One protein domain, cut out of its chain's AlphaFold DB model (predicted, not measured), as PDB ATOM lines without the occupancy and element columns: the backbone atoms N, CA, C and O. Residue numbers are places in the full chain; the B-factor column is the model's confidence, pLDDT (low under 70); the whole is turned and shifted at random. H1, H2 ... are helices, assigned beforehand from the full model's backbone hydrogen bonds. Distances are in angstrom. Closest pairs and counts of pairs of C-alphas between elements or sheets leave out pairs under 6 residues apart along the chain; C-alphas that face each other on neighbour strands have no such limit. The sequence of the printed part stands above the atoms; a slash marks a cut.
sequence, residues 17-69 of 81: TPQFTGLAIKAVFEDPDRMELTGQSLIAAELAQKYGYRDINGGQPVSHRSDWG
ATOM      1  N   THR A  17     -99.318  -4.291  -8.849       95.75
ATOM      2  CA  THR A  17    -100.461  -3.430  -9.154       95.75
ATOM      3  C   THR A  17    -101.344  -3.240  -7.911       95.75
ATOM      4  O   THR A  17    -101.451  -4.144  -7.079       95.75
ATOM      5  N   PRO A  18    -102.080  -2.119  -7.788       95.69
ATOM      6  CA  PRO A  18    -103.068  -1.953  -6.716       95.69
ATOM      7  C   PRO A  18    -104.118  -3.078  -6.663       95.69
ATOM      8  O   PRO A  18    -104.654  -3.395  -5.600       95.69
ATOM      9  N   GLN A  19    -104.412  -3.702  -7.807       97.56
ATOM     10  CA  GLN A  19    -105.337  -4.823  -7.919       97.56
ATOM     11  C   GLN A  19    -104.834  -6.058  -7.167       97.56
ATOM     12  O   GLN A  19    -105.661  -6.767  -6.600       97.56
ATOM     13  N   PHE A  20    -103.519  -6.290  -7.091       98.31
ATOM     14  CA  PHE A  20    -102.951  -7.385  -6.301       98.31
ATOM     15  C   PHE A  20    -103.374  -7.298  -4.826       98.31
ATOM     16  O   PHE A  20    -103.871  -8.270  -4.257       98.31
ATOM     17  N   THR A  21    -103.304  -6.104  -4.235       97.38
ATOM     18  CA  THR A  21    -103.786  -5.854  -2.865       97.38
ATOM     19  C   THR A  21    -105.297  -6.059  -2.742       97.38
ATOM     20  O   THR A  21    -105.772  -6.630  -1.759       97.38
ATOM     21  N   GLY A  22    -106.074  -5.652  -3.748       98.25
ATOM     22  CA  GLY A  22    -107.516  -5.915  -3.791       98.25
ATOM     23  C   GLY A  22    -107.854  -7.412  -3.801       98.25
ATOM     24  O   GLY A  22    -108.778  -7.840  -3.107       98.25
ATOM     25  N   LEU A  23    -107.078  -8.224  -4.528       98.56
ATOM     26  CA  LEU A  23    -107.219  -9.684  -4.543       98.56
ATOM     27  C   LEU A  23    -106.920 -10.301  -3.172       98.56
ATOM     28  O   LEU A  23    -107.624 -11.224  -2.768       98.56
ATOM     29  N   ALA A  24    -105.956  -9.759  -2.424       98.38
ATOM     30  CA  ALA A  24    -105.688 -10.190  -1.053       98.38
ATOM     31  C   ALA A  24    -106.901  -9.978  -0.132       98.38
ATOM     32  O   ALA A  24    -107.289 -10.888   0.600       98.38
ATOM     33  N   ILE A  25    -107.541  -8.807  -0.213       98.19
ATOM     34  CA  ILE A  25    -108.753  -8.495   0.564       98.19
ATOM     35  C   ILE A  25    -109.897  -9.436   0.175       98.19
ATOM     36  O   ILE A  25    -110.557  -9.994   1.051       98.19
ATOM     37  N   LYS A  26    -110.110  -9.646  -1.131       98.50
ATOM     38  CA  LYS A  26    -111.112 -10.591  -1.643       98.50
ATOM     39  C   LYS A  26    -110.872 -12.001  -1.100       98.50
ATOM     40  O   LYS A  26    -111.815 -12.622  -0.623       98.50
ATOM     41  N   ALA A  27    -109.631 -12.480  -1.131       98.31
ATOM     42  CA  ALA A  27    -109.285 -13.819  -0.669       98.31
ATOM     43  C   ALA A  27    -109.547 -14.006   0.835       98.31
ATOM     44  O   ALA A  27    -110.112 -15.019   1.230       98.31
ATOM     45  N   VAL A  28    -109.223 -13.011   1.671       98.19
ATOM     46  CA  VAL A  28    -109.565 -13.040   3.107       98.19
ATOM     47  C   VAL A  28    -111.078 -13.001   3.317       98.19
ATOM     48  O   VAL A  28    -111.591 -13.694   4.186       98.19
ATOM     49  N   PHE A  29    -111.812 -12.203   2.541       98.12
ATOM     50  CA  PHE A  29    -113.271 -12.136   2.650       98.12
ATOM     51  C   PHE A  29    -113.948 -13.473   2.304       98.12
ATOM     52  O   PHE A  29    -114.918 -13.854   2.959       98.12
ATOM     53  N   GLU A  30    -113.431 -14.175   1.298       98.19
ATOM     54  CA  GLU A  30    -113.948 -15.467   0.835       98.19
ATOM     55  C   GLU A  30    -113.477 -16.661   1.679       98.19
ATOM     56  O   GLU A  30    -114.070 -17.734   1.568       98.19
ATOM     57  N   ASP A  31    -112.454 -16.499   2.528       98.12
ATOM     58  CA  ASP A  31    -111.989 -17.563   3.420       98.12
ATOM     59  C   ASP A  31    -113.096 -17.915   4.448       98.12
ATOM     60  O   ASP A  31    -113.553 -17.036   5.202       98.12
ATOM     61  N   PRO A  32    -113.573 -19.179   4.488       97.69
ATOM     62  CA  PRO A  32    -114.580 -19.602   5.460       97.69
ATOM     63  C   PRO A  32    -114.103 -19.428   6.910       97.69
ATOM     64  O   PRO A  32    -114.915 -19.089   7.773       97.69
ATOM     65  N   ASP A  33    -112.797 -19.539   7.149       97.00
ATOM     66  CA  ASP A  33    -112.138 -19.440   8.450       97.00
ATOM     67  C   ASP A  33    -111.486 -18.059   8.665       97.00
ATOM     68  O   ASP A  33    -110.630 -17.878   9.528       97.00
ATOM     69  N   ARG A  34    -111.912 -17.016   7.933       96.19
ATOM     70  CA  ARG A  34    -111.345 -15.645   8.017       96.19
ATOM     71  C   ARG A  34    -111.297 -15.028   9.420       96.19
ATOM     72  O   ARG A  34    -110.546 -14.079   9.653       96.19
ATOM     73  N   MET A  35    -112.102 -15.530  10.357       95.69
ATOM     74  CA  MET A  35    -112.033 -15.110  11.760       95.69
ATOM     75  C   MET A  35    -110.693 -15.479  12.400       95.69
ATOM     76  O   MET A  35    -110.211 -14.717  13.232       95.69
ATOM     77  N   GLU A  36    -110.048 -16.563  11.968       94.81
ATOM     78  CA  GLU A  36    -108.696 -16.921  12.407       94.81
ATOM     79  C   GLU A  36    -107.665 -15.872  11.984       94.81
ATOM     80  O   GLU A  36    -106.701 -15.630  12.701       94.81
ATOM     81  N   LEU A  37    -107.883 -15.198  10.852       93.81
ATOM     82  CA  LEU A  37    -106.994 -14.163  10.311       93.81
ATOM     83  C   LEU A  37    -107.260 -12.768  10.905       93.81
ATOM     84  O   LEU A  37    -106.489 -11.832  10.682       93.81
ATOM     85  N   THR A  38    -108.363 -12.602  11.636       91.06
ATOM     86  CA  THR A  38    -108.795 -11.302  12.157       91.06
ATOM     87  C   THR A  38    -107.882 -10.829  13.292       91.06
ATOM     88  O   THR A  38    -107.445 -11.610  14.130       91.06
ATOM     89  N   GLY A  39    -107.586  -9.525  13.328       89.06
ATOM     90  CA  GLY A  39    -106.706  -8.923  14.341       89.06
ATOM     91  C   GLY A  39    -105.207  -9.106  14.074       89.06
ATOM     92  O   GLY A  39    -104.389  -8.695  14.895       89.06
ATOM     93  N   GLN A  40    -104.839  -9.683  12.930       90.69
ATOM     94  CA  GLN A  40    -103.452  -9.903  12.532       90.69
ATOM     95  C   GLN A  40    -103.022  -8.943  11.420       90.69
ATOM     96  O   GLN A  40    -103.830  -8.473  10.617       90.69
ATOM     97  N   SER A  41    -101.719  -8.683  11.336       92.81
ATOM     98  CA  SER A  41    -101.114  -8.113  10.135       92.81
ATOM     99  C   SER A  41    -100.784  -9.236   9.155       92.81
ATOM    100  O   SER A  41    -100.016 -10.139   9.479       92.81
ATOM    101  N   LEU A  42    -101.357  -9.170   7.955       94.81
ATOM    102  CA  LEU A  42    -101.184 -10.175   6.905       94.81
ATOM    103  C   LEU A  42    -100.295  -9.625   5.785       94.81
ATOM    104  O   LEU A  42    -100.379  -8.445   5.445       94.81
ATOM    105  N   ILE A  43     -99.472 -10.485   5.183       96.38
ATOM    106  CA  ILE A  43     -98.627 -10.137   4.034       96.38
ATOM    107  C   ILE A  43     -99.320 -10.612   2.752       96.38
ATOM    108  O   ILE A  43     -99.557 -11.807   2.581       96.38
ATOM    109  N   ALA A  44     -99.615  -9.693   1.826       97.44
ATOM    110  CA  ALA A  44    -100.343 -10.002   0.589       97.44
ATOM    111  C   ALA A  44     -99.662 -11.099  -0.249       97.44
ATOM    112  O   ALA A  44    -100.331 -12.016  -0.714       97.44
ATOM    113  N   ALA A  45     -98.329 -11.073  -0.361       97.50
ATOM    114  CA  ALA A  45     -97.561 -12.112  -1.049       97.50
ATOM    115  C   ALA A  45     -97.738 -13.516  -0.433       97.50
ATOM    116  O   ALA A  45     -97.808 -14.503  -1.164       97.50
ATOM    117  N   GLU A  46     -97.861 -13.624   0.894       97.75
ATOM    118  CA  GLU A  46     -98.102 -14.903   1.582       97.75
ATOM    119  C   GLU A  46     -99.539 -15.385   1.353       97.75
ATOM    120  O   GLU A  46     -99.767 -16.568   1.105       97.75
ATOM    121  N   LEU A  47    -100.508 -14.464   1.339       98.25
ATOM    122  CA  LEU A  47    -101.892 -14.785   0.983       98.25
ATOM    123  C   LEU A  47    -102.012 -15.240  -0.478       98.25
ATOM    124  O   LEU A  47    -102.751 -16.176  -0.768       98.25
ATOM    125  N   ALA A  48    -101.271 -14.617  -1.392       98.38
ATOM    126  CA  ALA A  48    -101.229 -15.010  -2.798       98.38
ATOM    127  C   ALA A  48    -100.722 -16.443  -2.979       98.38
ATOM    128  O   ALA A  48    -101.295 -17.203  -3.757       98.38
ATOM    129  N   GLN A  49     -99.714 -16.844  -2.201       98.06
ATOM    130  CA  GLN A  49     -99.237 -18.228  -2.163       98.06
ATOM    131  C   GLN A  49    -100.271 -19.173  -1.532       98.06
ATOM    132  O   GLN A  49    -100.541 -20.228  -2.100       98.06
ATOM    133  N   LYS A  50    -100.883 -18.786  -0.400       97.69
ATOM    134  CA  LYS A  50    -101.905 -19.584   0.304       97.69
ATOM    135  C   LYS A  50    -103.121 -19.877  -0.580       97.69
ATOM    136  O   LYS A  50    -103.593 -21.009  -0.606       97.69
ATOM    137  N   TYR A  51    -103.629 -18.867  -1.285       98.19
ATOM    138  CA  TYR A  51    -104.873 -18.960  -2.061       98.19
ATOM    139  C   TYR A  51    -104.661 -19.133  -3.572       98.19
ATOM    140  O   TYR A  51    -105.634 -19.250  -4.313       98.19
ATOM    141  N   GLY A  52    -103.414 -19.154  -4.047       97.75
ATOM    142  CA  GLY A  52    -103.077 -19.483  -5.434       97.75
ATOM    143  C   GLY A  52    -103.440 -18.414  -6.469       97.75
ATOM    144  O   GLY A  52    -103.766 -18.765  -7.602       97.75
ATOM    145  N   TYR A  53    -103.387 -17.125  -6.113       98.25
ATOM    146  CA  TYR A  53    -103.606 -16.028  -7.065       98.25
ATOM    147  C   TYR A  53    -102.310 -15.291  -7.424       98.25
ATOM    148  O   TYR A  53    -101.321 -15.304  -6.691       98.25
ATOM    149  N   ARG A  54    -102.343 -14.626  -8.580       98.19
ATOM    150  CA  ARG A  54    -101.259 -13.812  -9.138       98.19
ATOM    151  C   ARG A  54    -101.711 -12.377  -9.339       98.19
ATOM    152  O   ARG A  54    -102.910 -12.099  -9.375       98.19
ATOM    153  N   ASP A  55    -100.746 -11.485  -9.502       97.56
ATOM    154  CA  ASP A  55    -101.011 -10.132  -9.977       97.56
ATOM    155  C   ASP A  55    -101.546 -10.173 -11.425       97.56
ATOM    156  O   ASP A  55    -101.275 -11.102 -12.191       97.56
ATOM    157  N   ILE A  56    -102.324  -9.165 -11.814       96.31
ATOM    158  CA  ILE A  56    -103.000  -9.086 -13.119       96.31
ATOM    159  C   ILE A  56    -102.022  -8.960 -14.292       96.31
ATOM    160  O   ILE A  56    -102.366  -9.277 -15.426       96.31
ATOM    161  N   ASN A  57    -100.794  -8.522 -14.019       94.56
ATOM    162  CA  ASN A  57     -99.689  -8.497 -14.977       94.56
ATOM    163  C   ASN A  57     -98.962  -9.858 -15.081       94.56
ATOM    164  O   ASN A  57     -97.959  -9.966 -15.784       94.56
ATOM    165  N   GLY A  58     -99.447 -10.892 -14.385       95.25
ATOM    166  CA  GLY A  58     -98.858 -12.231 -14.330       95.25
ATOM    167  C   GLY A  58     -97.763 -12.403 -13.273       95.25
ATOM    168  O   GLY A  58     -97.274 -13.527 -13.096       95.25
ATOM    169  N   GLY A  59     -97.392 -11.327 -12.573       95.00
ATOM    170  CA  GLY A  59     -96.380 -11.310 -11.527       95.00
ATOM    171  C   GLY A  59     -96.778 -12.096 -10.277       95.00
ATOM    172  O   GLY A  59     -97.956 -12.303  -9.978       95.00
ATOM    173  N   GLN A  60     -95.761 -12.528  -9.534       96.62
ATOM    174  CA  GLN A  60     -95.912 -13.157  -8.226       96.62
ATOM    175  C   GLN A  60     -94.983 -12.449  -7.235       96.62
ATOM    176  O   GLN A  60     -93.811 -12.823  -7.138       96.62
ATOM    177  N   PRO A  61     -95.479 -11.429  -6.515       95.62
ATOM    178  CA  PRO A  61     -94.732 -10.815  -5.426       95.62
ATOM    179  C   PRO A  61     -94.292 -11.862  -4.394       95.62
ATOM    180  O   PRO A  61     -95.021 -12.819  -4.106       95.62
ATOM    181  N   VAL A  62     -93.085 -11.689  -3.856       94.75
ATOM    182  CA  VAL A  62     -92.498 -12.568  -2.835       94.75
ATOM    183  C   VAL A  62     -92.687 -11.969  -1.445       94.75
ATOM    184  O   VAL A  62     -92.801 -10.756  -1.289       94.75
ATOM    185  N   SER A  63     -92.726 -12.816  -0.415       95.56
ATOM    186  CA  SER A  63     -92.689 -12.325   0.964       95.56
ATOM    187  C   SER A  63     -91.264 -11.915   1.321       95.56
ATOM    188  O   SER A  63     -90.343 -12.715   1.185       95.56
ATOM    189  N   HIS A  64     -91.096 -10.697   1.832       93.69
ATOM    190  CA  HIS A  64     -89.820 -10.194   2.354       93.69
ATOM    191  C   HIS A  64     -89.642 -10.454   3.854       93.69
ATOM    192  O   HIS A  64     -88.767  -9.864   4.486       93.69
ATOM    193  N   ARG A  65     -90.454 -11.339   4.448       94.50
ATOM    194  CA  ARG A  65     -90.381 -11.663   5.881       94.50
ATOM    195  C   ARG A  65     -88.978 -12.093   6.322       94.50
ATOM    196  O   ARG A  65     -88.552 -11.715   7.407       94.50
ATOM    197  N   SER A  66     -88.255 -12.860   5.501       92.75
ATOM    198  CA  SER A  66     -86.880 -13.285   5.811       92.75
ATOM    199  C   SER A  66     -85.891 -12.125   5.841       92.75
ATOM    200  O   SER A  66     -84.939 -12.151   6.617       92.75
ATOM    201  N   ASP A  67     -86.120 -11.119   5.002       94.00
ATOM    202  CA  ASP A  67     -85.154 -10.056   4.746       94.00
ATOM    203  C   ASP A  67     -85.389  -8.869   5.684       94.00
ATOM    204  O   ASP A  67     -84.439  -8.249   6.161       94.00
ATOM    205  N   TRP A  68     -86.659  -8.542   5.950       91.56
ATOM    206  CA  TRP A  68     -87.078  -7.341   6.688       91.56
ATOM    207  C   TRP A  68     -87.785  -7.648   8.011       91.56
ATOM    208  O   TRP A  68     -88.115  -6.731   8.764       91.56
ATOM    209  N   GLY A  69     -87.979  -8.929   8.323       90.44
ATOM    210  CA  GLY A  69     -88.678  -9.381   9.516       90.44
ATOM    211  C   GLY A  69     -90.194  -9.432   9.349       90.44
ATOM    212  O   GLY A  69     -90.765  -9.119   8.303       90.44
TER     213      GLY A  69
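AT A GLANCE: This is residues 17 to 69 of the 81 residues of an uncharacterized protein of Novosphingobium fluoreni (UniProt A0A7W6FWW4). Begin with H1, the longest helix: the shorter H2 packs slantwise on it, and two long loops run from this pair, one looping from H1 round to H2 and the other leading from H2 away to a single small turn, H3, at the far end. The printed part has 53 residues with three named helices, in the order H1, H2, H3, and no named strand. Its class is all helix, though under half of the residues, 25, are in named elements. It is compact, with a radius of gyration of the C-alphas of 11.2 A, and spans 29 by 26 by 17 A.

HOW THE PARTS SIT: Look first at H1, residues 18 to 30, which touches H2, residues 44 to 51; their closest C-alphas, of Ala 24 and Ala 44, are 5.6 A apart. They run the same way at a steep tilt of 45 degrees. H3, residues 65 to 68, is apart from both. Every O i to N i+4 pair is within hydrogen-bond range in H1 and H2; H3 is too short for such a pair.

IN THESE COORDINATES: Find C-alpha 18 at (-103.068, -1.953, -6.716); from there H1 runs 18.9 A to C-alpha 30. H2 covers 10.4 A and H3 5.5 A, ending at C-alpha 68, (-87.078, -7.341, 6.688).

THE WHOLE: The C-alphas farthest apart, of Pro 32 and Asp 67, are 30.9 A apart. Both links are long, and the printed part has no cut. No printed residue is under 70 in pLDDT.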